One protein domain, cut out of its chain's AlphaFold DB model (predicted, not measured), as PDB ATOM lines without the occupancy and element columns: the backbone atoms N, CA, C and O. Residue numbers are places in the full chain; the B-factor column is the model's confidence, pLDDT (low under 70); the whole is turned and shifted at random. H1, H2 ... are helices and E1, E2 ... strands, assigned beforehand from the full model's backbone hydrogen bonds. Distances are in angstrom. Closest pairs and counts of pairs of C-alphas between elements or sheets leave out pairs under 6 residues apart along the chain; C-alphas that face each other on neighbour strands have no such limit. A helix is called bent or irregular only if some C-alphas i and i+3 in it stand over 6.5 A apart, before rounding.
ATOM      1  N   ILE A 445     -59.790-120.665  72.132       90.25
ATOM      2  CA  ILE A 445     -60.619-119.455  72.056       90.25
ATOM      3  C   ILE A 445     -61.701-119.613  70.999       90.25
ATOM      4  O   ILE A 445     -62.863-119.313  71.262       90.25
ATOM      5  N   SER A 446     -61.352-120.162  69.834       88.06
ATOM      6  CA  SER A 446     -62.325-120.463  68.787       88.06
ATOM      7  C   SER A 446     -63.426-121.408  69.284       88.06
ATOM      8  O   SER A 446     -64.583-121.219  68.914       88.06
ATOM      9  N   VAL A 447     -63.106-122.391  70.138       88.25
ATOM     10  CA  VAL A 447     -64.117-123.273  70.753       88.25
ATOM     11  C   VAL A 447     -65.057-122.490  71.676       88.25
ATOM     12  O   VAL A 447     -66.271-122.697  71.607       88.25
ATOM     13  N   LEU A 448     -64.536-121.580  72.508       90.69
ATOM     14  CA  LEU A 448     -65.371-120.723  73.363       90.69
ATOM     15  C   LEU A 448     -66.287-119.828  72.517       90.69
ATOM     16  O   LEU A 448     -67.495-119.821  72.723       90.69
ATOM     17  N   GLU A 449     -65.746-119.153  71.503       89.56
ATOM     18  CA  GLU A 449     -66.516-118.273  70.614       89.56
ATOM     19  C   GLU A 449     -67.604-119.019  69.834       89.56
ATOM     20  O   GLU A 449     -68.728-118.533  69.711       89.56
ATOM     21  N   GLN A 450     -67.303-120.217  69.328       84.94
ATOM     22  CA  GLN A 450     -68.300-121.063  68.673       84.94
ATOM     23  C   GLN A 450     -69.399-121.497  69.643       84.94
ATOM     24  O   GLN A 450     -70.572-121.510  69.269       84.94
ATOM     25  N   SER A 451     -69.039-121.825  70.885       86.38
ATOM     26  CA  SER A 451     -70.005-122.179  71.930       86.38
ATOM     27  C   SER A 451     -70.929-120.994  72.239       86.38
ATOM     28  O   SER A 451     -72.149-121.155  72.294       86.38
ATOM     29  N   THR A 452     -70.376-119.781  72.303       87.88
ATOM     30  CA  THR A 452     -71.134-118.533  72.444       87.88
ATOM     31  C   THR A 452     -72.085-118.292  71.270       87.88
ATOM     32  O   THR A 452     -73.270-118.033  71.489       87.88
ATOM     33  N   LEU A 453     -71.608-118.415  70.025       86.44
ATOM     34  CA  LEU A 453     -72.426-118.234  68.815       86.44
ATOM     35  C   LEU A 453     -73.583-119.236  68.744       86.44
ATOM     36  O   LEU A 453     -74.704-118.873  68.391       86.44
ATOM     37  N   ASN A 454     -73.318-120.484  69.125       81.56
ATOM     38  CA  ASN A 454     -74.305-121.559  69.127       81.56
ATOM     39  C   ASN A 454     -75.201-121.555  70.376       81.56
ATOM     40  O   ASN A 454     -76.079-122.413  70.480       81.56
ATOM     41  N   LYS A 455     -74.984-120.626  71.323       83.12
ATOM     42  CA  LYS A 455     -75.640-120.591  72.643       83.12
ATOM     43  C   LYS A 455     -75.598-121.951  73.353       83.12
ATOM     44  O   LYS A 455     -76.566-122.379  73.975       83.12
ATOM     45  N   SER A 456     -74.473-122.644  73.225       80.31
ATOM     46  CA  SER A 456     -74.227-123.963  73.800       80.31
ATOM     47  C   SER A 456     -72.972-123.931  74.675       80.31
ATOM     48  O   SER A 456     -72.277-122.918  74.747       80.31
ATOM     49  N   GLY A 457     -72.706-125.013  75.405       81.38
ATOM     50  CA  GLY A 457     -71.540-125.129  76.280       81.38
ATOM     51  C   GLY A 457     -71.871-125.775  77.620       81.38
ATOM     52  O   GLY A 457     -73.033-125.981  77.963       81.38
ATOM     53  N   SER A 458     -70.830-126.113  78.373       87.31
ATOM     54  CA  SER A 458     -70.951-126.627  79.734       87.31
ATOM     55  C   SER A 458     -69.916-125.967  80.638       87.31
ATOM     56  O   SER A 458     -68.830-125.587  80.193       87.31
ATOM     57  N   LYS A 459     -70.245-125.866  81.930       89.81
ATOM     58  CA  LYS A 459     -69.336-125.336  82.956       89.81
ATOM     59  C   LYS A 459     -68.017-126.105  82.976       89.81
ATOM     60  O   LYS A 459     -66.955-125.509  83.115       89.81
ATOM     61  N   ASP A 460     -68.098-127.422  82.824       88.19
ATOM     62  CA  ASP A 460     -66.947-128.315  82.856       88.19
ATOM     63  C   ASP A 460     -65.996-128.090  81.667       88.19
ATOM     64  O   ASP A 460     -64.792-127.931  81.870       88.19
ATOM     65  N   LEU A 461     -66.531-127.968  80.443       89.19
ATOM     66  CA  LEU A 461     -65.737-127.611  79.262       89.19
ATOM     67  C   LEU A 461     -65.040-126.263  79.459       89.19
ATOM     68  O   LEU A 461     -63.831-126.149  79.271       89.19
ATOM     69  N   ALA A 462     -65.812-125.247  79.843       92.06
ATOM     70  CA  ALA A 462     -65.310-123.897  80.037       92.06
ATOM     71  C   ALA A 462     -64.191-123.873  81.092       92.06
ATOM     72  O   ALA A 462     -63.115-123.343  80.836       92.06
ATOM     73  N   CYS A 463     -64.400-124.540  82.232       91.62
ATOM     74  CA  CYS A 463     -63.413-124.657  83.302       91.62
ATOM     75  C   CYS A 463     -62.104-125.303  82.820       91.62
ATOM     76  O   CYS A 463     -61.023-124.778  83.094       91.62
ATOM     77  N   ARG A 464     -62.180-126.401  82.056       90.81
ATOM     78  CA  ARG A 464     -60.994-127.059  81.482       90.81
ATOM     79  C   ARG A 464     -60.248-126.158  80.502       90.81
ATOM     80  O   ARG A 464     -59.018-126.076  80.563       90.81
ATOM     81  N   ILE A 465     -60.974-125.432  79.651       93.00
ATOM     82  CA  ILE A 465     -60.377-124.458  78.732       93.00
ATOM     83  C   ILE A 465     -59.699-123.327  79.513       93.00
ATOM     84  O   ILE A 465     -58.535-123.041  79.248       93.00
ATOM     85  N   TYR A 466     -60.362-122.724  80.505       94.75
ATOM     86  CA  TYR A 466     -59.778-121.642  81.306       94.75
ATOM     87  C   TYR A 466     -58.532-122.093  82.062       94.75
ATOM     88  O   TYR A 466     -57.527-121.400  82.009       94.75
ATOM     89  N   ARG A 467     -58.547-123.274  82.696       92.44
ATOM     90  CA  ARG A 467     -57.358-123.848  83.356       92.44
ATOM     91  C   ARG A 467     -56.207-124.048  82.370       92.44
ATOM     92  O   ARG A 467     -55.055-123.749  82.680       92.44
ATOM     93  N   THR A 468     -56.519-124.507  81.158       91.12
ATOM     94  CA  THR A 468     -55.515-124.694  80.105       91.12
ATOM     95  C   THR A 468     -54.945-123.356  79.638       91.12
ATOM     96  O   THR A 468     -53.726-123.215  79.547       91.12
ATOM     97  N   LEU A 469     -55.795-122.355  79.393       92.94
ATOM     98  CA  LEU A 469     -55.371-120.995  79.047       92.94
ATOM     99  C   LEU A 469     -54.578-120.343  80.185       92.94
ATOM    100  O   LEU A 469     -53.600-119.643  79.932       92.94
ATOM    101  N   ASP A 470     -54.940-120.610  81.439       92.75
ATOM    102  CA  ASP A 470     -54.230-120.078  82.594       92.75
ATOM    103  C   ASP A 470     -52.828-120.685  82.753       92.75
ATOM    104  O   ASP A 470     -51.874-120.001  83.120       92.75
ATOM    105  N   SER A 471     -52.655-121.951  82.381       89.12
ATOM    106  CA  SER A 471     -51.339-122.594  82.394       89.12
ATOM    107  C   SER A 471     -50.374-122.084  81.311       89.12
ATOM    108  O   SER A 471     -49.191-122.426  81.342       89.12
ATOM    109  N   ARG A 472     -50.860-121.281  80.353       89.88
ATOM    110  CA  ARG A 472     -50.101-120.798  79.194       89.88
ATOM    111  C   ARG A 472     -49.802-119.304  79.288       89.88
ATOM    112  O   ARG A 472     -50.526-118.535  79.923       89.88
ATOM    113  N   GLU A 473     -48.724-118.899  78.623       86.75
ATOM    114  CA  GLU A 473     -48.462-117.488  78.348       86.75
ATOM    115  C   GLU A 473     -49.391-117.028  77.218       86.75
ATOM    116  O   GLU A 473     -49.493-117.689  76.185       86.75
ATOM    117  N   LEU A 474     -50.104-115.925  77.449       89.00
ATOM    118  CA  LEU A 474     -51.044-115.339  76.497       89.00
ATOM    119  C   LEU A 474     -50.458-114.031  75.964       89.00
ATOM    120  O   LEU A 474     -49.975-113.205  76.742       89.00
ATOM    121  N   GLU A 475     -50.506-113.851  74.647       89.50
ATOM    122  CA  GLU A 475     -50.121-112.602  73.992       89.50
ATOM    123  C   GLU A 475     -51.151-111.490  74.274       89.50
ATOM    124  O   GLU A 475     -52.281-111.746  74.703       89.50
ATOM    125  N   SER A 476     -50.754-110.226  74.099       87.00
ATOM    126  CA  SER A 476     -51.603-109.083  74.466       87.00
ATOM    127  C   SER A 476     -52.882-108.998  73.633       87.00
ATOM    128  O   SER A 476     -53.941-108.696  74.173       87.00
ATOM    129  N   ASP A 477     -52.795-109.306  72.341       89.19
ATOM    130  CA  ASP A 477     -53.929-109.351  71.415       89.19
ATOM    131  C   ASP A 477     -54.942-110.443  71.795       89.19
ATOM    132  O   ASP A 477     -56.154-110.226  71.741       89.19
ATOM    133  N   VAL A 478     -54.450-111.594  72.258       89.12
ATOM    134  CA  VAL A 478     -55.271-112.687  72.780       89.12
ATOM    135  C   VAL A 478     -56.022-112.257  74.040       89.12
ATOM    136  O   VAL A 478     -57.225-112.500  74.153       89.12
ATOM    137  N   ILE A 479     -55.338-111.605  74.985       88.81
ATOM    138  CA  ILE A 479     -55.972-111.090  76.206       88.81
ATOM    139  C   ILE A 479     -57.038-110.052  75.848       88.81
ATOM    140  O   ILE A 479     -58.144-110.115  76.383       88.81
ATOM    141  N   ASP A 480     -56.752-109.142  74.917       87.88
ATOM    142  CA  ASP A 480     -57.721-108.144  74.462       87.88
ATOM    143  C   ASP A 480     -58.950-108.803  73.815       87.88
ATOM    144  O   ASP A 480     -60.085-108.403  74.083       87.88
ATOM    145  N   ARG A 481     -58.762-109.858  73.016       90.62
ATOM    146  CA  ARG A 481     -59.868-110.635  72.434       90.62
ATOM    147  C   ARG A 481     -60.712-111.329  73.503       90.62
ATOM    148  O   ARG A 481     -61.938-111.287  73.423       90.62
ATOM    149  N   LEU A 482     -60.080-111.924  74.515       90.69
ATOM    150  CA  LEU A 482     -60.774-112.544  75.647       90.69
ATOM    151  C   LEU A 482     -61.546-111.500  76.478       90.69
ATOM    152  O   LEU A 482     -62.674-111.749  76.892       90.69
ATOM    153  N   CYS A 483     -60.978-110.311  76.682       89.00
ATOM    154  CA  CYS A 483     -61.607-109.230  77.444       89.00
ATOM    155  C   CYS A 483     -62.839-108.624  76.759       89.00
ATOM    156  O   CYS A 483     -63.749-108.158  77.443       89.00
ATOM    157  N   ASN A 484     -62.874-108.624  75.425       87.44
ATOM    158  CA  ASN A 484     -63.915-107.945  74.649       87.44
ATOM    159  C   ASN A 484     -65.042-108.867  74.154       87.44
ATOM    160  O   ASN A 484     -66.056-108.370  73.670       87.44
ATOM    161  N   ASN A 485     -64.887-110.189  74.267       88.44
ATOM    162  CA  ASN A 485     -65.870-111.163  73.790       88.44
ATOM    163  C   ASN A 485     -66.637-111.833  74.943       88.44
ATOM    164  O   ASN A 485     -66.157-111.945  76.070       88.44
ATOM    165  N   ASN A 486     -67.835-112.340  74.638       92.00
ATOM    166  CA  ASN A 486     -68.649-113.127  75.568       92.00
ATOM    167  C   ASN A 486     -68.058-114.534  75.718       92.00
ATOM    168  O   ASN A 486     -68.497-115.469  75.048       92.00
ATOM    169  N   ILE A 487     -67.039-114.675  76.559       91.25
ATOM    170  CA  ILE A 487     -66.264-115.912  76.722       91.25
ATOM    171  C   ILE A 487     -66.403-116.543  78.105       91.25
ATOM    172  O   ILE A 487     -65.836-117.605  78.322       91.25
ATOM    173  N   ILE A 488     -67.116-115.912  79.044       93.94
ATOM    174  CA  ILE A 488     -67.314-116.444  80.394       93.94
ATOM    175  C   ILE A 488     -68.654-117.168  80.457       93.94
ATOM    176  O   ILE A 488     -69.713-116.543  80.480       93.94
ATOM    177  N   PHE A 489     -68.611-118.496  80.503       94.62
ATOM    178  CA  PHE A 489     -69.794-119.330  80.696       94.62
ATOM    179  C   PHE A 489     -70.404-119.154  82.095       94.62
ATOM    180  O   PHE A 489     -69.713-119.294  83.107       94.62
ATOM    181  N   ILE A 490     -71.712-118.920  82.155       91.62
ATOM    182  CA  ILE A 490     -72.493-118.787  83.384       91.62
ATOM    183  C   ILE A 490     -73.573-119.878  83.379       91.62
ATOM    184  O   ILE A 490     -74.526-119.789  82.594       91.62
ATOM    185  N   PRO A 491     -73.441-120.909  84.235       86.50
ATOM    186  CA  PRO A 491     -74.446-121.956  84.352       86.50
ATOM    187  C   PRO A 491     -75.734-121.389  84.963       86.50
ATOM    188  O   PRO A 491     -75.692-120.581  85.888       86.50
ATOM    189  N   SER A 492     -76.880-121.821  84.444       80.31
ATOM    190  CA  SER A 492     -78.210-121.431  84.924       80.31
ATOM    191  C   SER A 492     -79.206-122.563  84.678       80.31
ATOM    192  O   SER A 492     -79.082-123.272  83.677       80.31
ATOM    193  N   ASP A 493     -80.192-122.702  85.567       67.38
ATOM    194  CA  ASP A 493     -81.214-123.760  85.527       67.38
ATOM    195  C   ASP A 493     -82.236-123.584  84.390       67.38
ATOM    196  O   ASP A 493     -82.888-124.545  83.991       67.38
ATOM    197  N   SER A 494     -82.398-122.362  83.870       67.75
ATOM    198  CA  SER A 494     -83.318-122.055  82.765       67.75
ATOM    199  C   SER A 494     -82.591-121.980  81.423       67.75
ATOM    200  O   SER A 494     -82.780-122.833  80.562       67.75
ATOM    201  N   GLU A 495     -81.726-120.979  81.256       73.69
ATOM    202  CA  GLU A 495     -80.869-120.802  80.082       73.69
ATOM    203  C   GLU A 495     -79.470-120.368  80.520       73.69
ATOM    204  O   GLU A 495     -79.290-119.302  81.118       73.69
ATOM    205  N   SER A 496     -78.469-121.202  80.226       83.31
ATOM    206  CA  SER A 496     -77.063-120.841  80.431       83.31
ATOM    207  C   SER A 496     -76.672-119.703  79.488       83.31
ATOM    208  O   SER A 496     -77.096-119.668  78.333       83.31
ATOM    209  N   LYS A 497     -75.854-118.772  79.977       89.94
ATOM    210  CA  LYS A 497     -75.458-117.570  79.229       89.94
ATOM    211  C   LYS A 497     -73.944-117.409  79.197       89.94
ATOM    212  O   LYS A 497     -73.239-117.949  80.042       89.94
ATOM    213  N   TRP A 498     -73.461-116.640  78.230       92.75
ATOM    214  CA  TRP A 498     -72.062-116.239  78.118       92.75
ATOM    215  C   TRP A 498     -71.955-114.737  78.382       92.75
ATOM    216  O   TRP A 498     -72.773-113.980  77.862       92.75
ATOM    217  N   ALA A 499     -70.977-114.324  79.181       91.94
ATOM    218  CA  ALA A 499     -70.751-112.931  79.564       91.94
ATOM    219  C   ALA A 499     -69.328-112.473  79.240       91.94
ATOM    220  O   ALA A 499     -68.417-113.289  79.054       91.94
ATOM    221  N   THR A 500     -69.144-111.159  79.192       93.06
ATOM    222  CA  THR A 500     -67.818-110.533  79.158       93.06
ATOM    223  C   THR A 500     -67.217-110.425  80.567       93.06
ATOM    224  O   THR A 500     -67.954-110.382  81.558       93.06
ATOM    225  N   PRO A 501     -65.883-110.291  80.690       92.25
ATOM    226  CA  PRO A 501     -65.223-109.953  81.955       92.25
ATOM    227  C   PRO A 501     -65.735-108.681  82.650       92.25
ATOM    228  O   PRO A 501     -65.603-108.562  83.863       92.25
ATOM    229  N   ALA A 502     -66.333-107.739  81.910       87.69
ATOM    230  CA  ALA A 502     -66.872-106.495  82.465       87.69
ATOM    231  C   ALA A 502     -68.260-106.654  83.117       87.69
ATOM    232  O   ALA A 502     -68.673-105.797  83.896       87.69
ATOM    233  N   GLU A 503     -68.988-107.728  82.802       88.69
ATOM    234  CA  GLU A 503     -70.357-107.986  83.285       88.69
ATOM    235  C   GLU A 503     -70.402-108.848  84.557       88.69
ATOM    236  O   GLU A 503     -71.480-109.128  85.088       88.69
ATOM    237  N   VAL A 504     -69.242-109.300  85.034       92.88
ATOM    238  CA  VAL A 504     -69.101-110.247  86.144       92.88
ATOM    239  C   VAL A 504     -68.135-109.713  87.196       92.88
ATOM    240  O   VAL A 504     -67.334-108.817  86.930       92.88
ATOM    241  N   ILE A 505     -68.219-110.260  88.405       93.75
ATOM    242  CA  ILE A 505     -67.391-109.867  89.551       93.75
ATOM    243  C   ILE A 505     -66.811-111.124  90.182       93.75
ATOM    244  O   ILE A 505     -67.425-112.189  90.121       93.75
ATOM    245  N   TRP A 506     -65.612-111.026  90.747       94.81
ATOM    246  CA  TRP A 506     -64.974-112.171  91.379       94.81
ATOM    247  C   TRP A 506     -65.622-112.548  92.723       94.81
ATOM    248  O   TRP A 506     -66.268-113.595  92.785       94.81
ATOM    249  N   GLU A 507     -65.463-111.717  93.761       91.81
ATOM    250  CA  GLU A 507     -65.853-112.013  95.153       91.81
ATOM    251  C   GLU A 507     -67.359-112.281  95.295       91.81
ATOM    252  O   GLU A 507     -68.192-111.518  94.796       91.81
ATOM    253  N   ASP A 508     -67.732-113.338  96.022       89.88
ATOM    254  CA  ASP A 508     -69.137-113.673  96.249       89.88
ATOM    255  C   ASP A 508     -69.785-112.741  97.289       89.88
ATOM    256  O   ASP A 508     -69.552-112.816  98.501       89.88
ATOM    257  N   ARG A 509     -70.657-111.849  96.799       88.25
ATOM    258  CA  ARG A 509     -71.482-110.938  97.612       88.25
ATOM    259  C   ARG A 509     -72.972-111.282  97.572       88.25
ATOM    260  O   ARG A 509     -73.801-110.452  97.960       88.25
ATOM    261  N   SER A 510     -73.336-112.493  97.145       86.31
ATOM    262  CA  SER A 510     -74.733-112.940  97.009       86.31
ATOM    263  C   SER A 510     -75.529-112.841  98.316       86.31
ATOM    264  O   SER A 510     -76.714-112.500  98.312       86.31
ATOM    265  N   ASN A 511     -74.873-113.033  99.461       82.12
ATOM    266  CA  ASN A 511     -75.465-112.880 100.793       82.12
ATOM    267  C   ASN A 511     -75.948-111.444 101.104       82.12
ATOM    268  O   ASN A 511     -76.906-111.260 101.863       82.12
ATOM    269  N   ILE A 512     -75.310-110.425 100.522       81.94
ATOM    270  CA  ILE A 512     -75.598-109.006 100.763       81.94
ATOM    271  C   ILE A 512     -76.419-108.437  99.608       81.94
ATOM    272  O   ILE A 512     -77.524-107.934  99.832       81.94
ATOM    273  N   LEU A 513     -75.892-108.545  98.387       81.69
ATOM    274  CA  LEU A 513     -76.409-107.903  97.177       81.69
ATOM    275  C   LEU A 513     -77.368-108.801  96.380       81.69
ATOM    276  O   LEU A 513     -78.015-108.332  95.448       81.69
ATOM    277  N   GLY A 514     -77.532-110.068  96.771       80.12
ATOM    278  CA  GLY A 514     -78.406-111.009  96.072       80.12
ATOM    279  C   GLY A 514     -77.902-111.318  94.664       80.12
ATOM    280  O   GLY A 514     -76.699-111.315  94.413       80.12
ATOM    281  N   ASN A 515     -78.835-111.548  93.740       80.56
ATOM    282  CA  ASN A 515     -78.551-111.965  92.362       80.56
ATOM    283  C   ASN A 515     -78.409-110.781  91.385       80.56
ATOM    284  O   ASN A 515     -78.552-110.967  90.178       80.56
ATOM    285  N   ASP A 516     -78.168-109.566  91.895       78.81
ATOM    286  CA  ASP A 516     -77.967-108.365  91.068       78.81
ATOM    287  C   ASP A 516     -76.668-108.458  90.234       78.81
ATOM    288  O   ASP A 516     -76.550-107.796  89.204       78.81
ATOM    289  N   PHE A 517     -75.720-109.310  90.647       84.50
ATOM    290  CA  PHE A 517     -74.451-109.568  89.964       84.50
ATOM    291  C   PHE A 517     -74.227-111.065  89.744       84.50
ATOM    292  O   PHE A 517     -74.852-111.915  90.379       84.50
ATOM    293  N   VAL A 518     -73.297-111.376  88.844       88.94
ATOM    294  CA  VAL A 518     -72.777-112.729  88.646       88.94
ATOM    295  C   VAL A 518     -71.421-112.822  89.335       88.94
ATOM    296  O   VAL A 518     -70.493-112.107  88.952       88.94
ATOM    297  N   TYR A 519     -71.323-113.707  90.323       92.75
ATOM    298  CA  TYR A 519     -70.119-113.913  91.126       92.75
ATOM    299  C   TYR A 519     -69.338-115.122  90.612       92.75
ATOM    300  O   TYR A 519     -69.893-116.216  90.488       92.75
ATOM    301  N   LEU A 520     -68.064-114.932  90.279       93.81
ATOM    302  CA  LEU A 520     -67.233-115.991  89.713       93.81
ATOM    303  C   LEU A 520     -66.615-116.898  90.771       93.81
ATOM    304  O   LEU A 520     -66.383-118.058  90.457       93.81
ATOM    305  N   GLU A 521     -66.383-116.428  91.996       93.94
ATOM    306  CA  GLU A 521     -65.772-117.229  93.067       93.94
ATOM    307  C   GLU A 521     -66.563-118.518  93.348       93.94
ATOM    308  O   GLU A 521     -65.990-119.605  93.407       93.94
ATOM    309  N   SER A 522     -67.893-118.433  93.425       89.62
ATOM    310  CA  SER A 522     -68.755-119.604  93.635       89.62
ATOM    311  C   SER A 522     -68.869-120.507  92.402       89.62
ATOM    312  O   SER A 522     -69.159-121.702  92.514       89.62
ATOM    313  N   LEU A 523     -68.615-119.971  91.206       90.88
ATOM    314  CA  LEU A 523     -68.643-120.736  89.963       90.88
ATOM    315  C   LEU A 523     -67.300-121.419  89.676       90.88
ATOM    316  O   LEU A 523     -67.291-122.585  89.283       90.88
ATOM    317  N   TYR A 524     -66.184-120.731  89.883       94.12
ATOM    318  CA  TYR A 524     -64.848-121.114  89.430       94.12
ATOM    319  C   TYR A 524     -63.774-120.811  90.495       94.12
ATOM    320  O   TYR A 524     -62.848-120.056  90.201       94.12
ATOM    321  N   PRO A 525     -63.847-121.398  91.704       91.81
ATOM    322  CA  PRO A 525     -63.033-120.982  92.857       91.81
ATOM    323  C   PRO A 525     -61.516-121.021  92.602       91.81
ATOM    324  O   PRO A 525     -60.790-120.136  93.049       91.81
ATOM    325  N   ASP A 526     -61.035-121.982  91.808       92.69
ATOM    326  CA  ASP A 526     -59.598-122.174  91.543       92.69
ATOM    327  C   ASP A 526     -59.014-121.220  90.483       92.69
ATOM    328  O   ASP A 526     -57.834-121.308  90.156       92.69
ATOM    329  N   LEU A 527     -59.828-120.343  89.885       94.56
ATOM    330  CA  LEU A 527     -59.447-119.534  88.718       94.56
ATOM    331  C   LEU A 527     -59.330-118.029  89.022       94.56
ATOM    332  O   LEU A 527     -59.387-117.215  88.098       94.56
ATOM    333  N   LYS A 528     -59.120-117.645  90.295       94.19
ATOM    334  CA  LYS A 528     -58.995-116.229  90.717       94.19
ATOM    335  C   LYS A 528     -57.956-115.481  89.897       94.19
ATOM    336  O   LYS A 528     -58.227-114.412  89.356       94.19
ATOM    337  N   ASP A 529     -56.771-116.070  89.777       92.38
ATOM    338  CA  ASP A 529     -55.647-115.454  89.082       92.38
ATOM    339  C   ASP A 529     -55.926-115.279  87.586       92.38
ATOM    340  O   ASP A 529     -55.646-114.215  87.030       92.38
ATOM    341  N   PHE A 530     -56.555-116.266  86.947       94.44
ATOM    342  CA  PHE A 530     -56.959-116.165  85.550       94.44
ATOM    343  C   PHE A 530     -57.941-115.006  85.327       94.44
ATOM    344  O   PHE A 530     -57.690-114.119  84.509       94.44
ATOM    345  N   PHE A 531     -59.041-114.961  86.082       95.31
ATOM    346  CA  PHE A 531     -60.076-113.949  85.869       95.31
ATOM    347  C   PHE A 531     -59.638-112.549  86.310       95.31
ATOM    348  O   PHE A 531     -59.784-111.594  85.547       95.31
ATOM    349  N   VAL A 532     -59.058-112.408  87.503       93.69
ATOM    350  CA  VAL A 532     -58.712-111.094  88.064       93.69
ATOM    351  C   VAL A 532     -57.399-110.568  87.487       93.69
ATOM    352  O   VAL A 532     -57.345-109.431  87.021       93.69
ATOM    353  N   LYS A 533     -56.323-111.370  87.469       90.50
ATOM    354  CA  LYS A 533     -54.999-110.873  87.046       90.50
ATOM    355  C   LYS A 533     -54.842-110.833  85.528       90.50
ATOM    356  O   LYS A 533     -54.256-109.874  85.027       90.50
ATOM    357  N   LYS A 534     -55.328-111.844  84.794       90.38
ATOM    358  CA  LYS A 534     -55.179-111.893  83.324       90.38
ATOM    359  C   LYS A 534     -56.320-111.192  82.595       90.38
ATOM    360  O   LYS A 534     -56.049-110.332  81.763       90.38
ATOM    361  N   LEU A 535     -57.571-111.523  82.921       91.81
ATOM    362  CA  LEU A 535     -58.749-110.956  82.245       91.81
ATOM    363  C   LEU A 535     -59.260-109.645  82.859       91.81
ATOM    364  O   LEU A 535     -60.219-109.071  82.348       91.81
ATOM    365  N   LYS A 536     -58.621-109.153  83.928       90.75
ATOM    366  CA  LYS A 536     -58.962-107.884  84.595       90.75
ATOM    367  C   LYS A 536     -60.426-107.802  85.048       90.75
ATOM    368  O   LYS A 536     -60.987-106.708  85.114       90.75
ATOM    369  N   VAL A 537     -61.041-108.943  85.378       93.19
ATOM    370  CA  VAL A 537     -62.338-108.974  86.066       93.19
ATOM    371  C   VAL A 537     -62.192-108.217  87.383       93.19
ATOM    372  O   VAL A 537     -61.201-108.399  88.098       93.19
ATOM    373  N   LYS A 538     -63.167-107.363  87.711       91.81
ATOM    374  CA  LYS A 538     -63.160-106.639  88.984       91.81
ATOM    375  C   LYS A 538     -63.182-107.632  90.144       91.81
ATOM    376  O   LYS A 538     -64.026-108.529  90.181       91.81
ATOM    377  N   GLU A 539     -62.257-107.454  91.086       92.19
ATOM    378  CA  GLU A 539     -62.170-108.328  92.257       92.19
ATOM    379  C   GLU A 539     -63.438-108.218  93.111       92.19
ATOM    380  O   GLU A 539     -64.026-109.232  93.459       92.19
TER     381      GLU A 539
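This is residues 445 to 539 of the 1071 residues of an uncharacterized protein of Limihaloglobus sulfuriphilus (UniProt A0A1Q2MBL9). Four helices, H1, H2, H5 and H3 in that order, make a loose ring with few contacts, and the short hairpin of E1 and E2 sits at one end of it, next to H1 and H2. The fifth helix, H4, lies on a loop that reaches away from this body, and its residues 511 to 516 stick out. The printed part has 95 residues, with five named helices and two named strands in the order H1 H2 H3 E1 E2 H4 H5; the sheet, E1 - E2, is antiparallel and the class is mostly helix. The whole is compact, with a radius of gyration of the C-alphas of 12.7 A and spans of 37 by 28 by 20 A.

E1, residues 488 to 490, and E2, residues 497 to 499, are antiparallel neighbours at 144 degrees and form a hairpin; N 490 and O 497 are 2.8 A apart and N 488 and O 499 2.9 A, both within hydrogen-bond range. H2, residues 459 to 470, comes closest to E1 at the C-alphas of Lys 459 and Phe 489, 6.4 A apart. H1, residues 445 to 453, and E1 are near each other, with 6 pairs of C-alphas within 10 A. H1 and H2 are close but not clearly touching, the closest C-alphas being those of Leu 448 and Ala 462 at 7.4 A, with a shallow tilt of 31 degrees, opposite ways. H5, residues 525 to 534, touches H2 with residues 466 to 470 of H2 alone, closest at the C-alphas of Asp 470 and Phe 530, 5.6 A, at a steep tilt of 46 degrees, the same way. H3, residues 476 to 484, is close to but not clearly touching H1 and H5; its closest C-alphas are Leu 482 to Ile 445, 7.8 A, and Ile 479 to Lys 534, 7.2 A. H4, residues 510 to 516, is apart from H1, H2, H3, H5 and E1. Every O i to N i+4 pair is within hydrogen-bond range in H1, H2 and H3, against 4 of 6 in H5 and 1 of 3 in H4, where 0 of 4 O i to N i+3 pairs are.

E1 and E2 measure 6.4 A and 6.6 A from first to last C-alpha. H2 measures 16.0 A, H5 15.3 A, H3 12.4 A, H1 12.3 A and H4 8.2 A. H4 and H5 are irregular: C-alphas 512 and 515 are 9.4 A apart, and C-alphas 526 and 529 8.2 A. H1 begins at C-alpha 445 (-60.619, -119.455, 72.056), and H5 ends at C-alpha 534 (-55.179, -111.893, 83.324).

The two C-alphas farthest apart are those of Glu 475 and Ile 512, 37.1 A. The printed part has no cut, and no link is long. The mean pLDDT of the printed part is 88.8, and residues 493 to 494 are under 70.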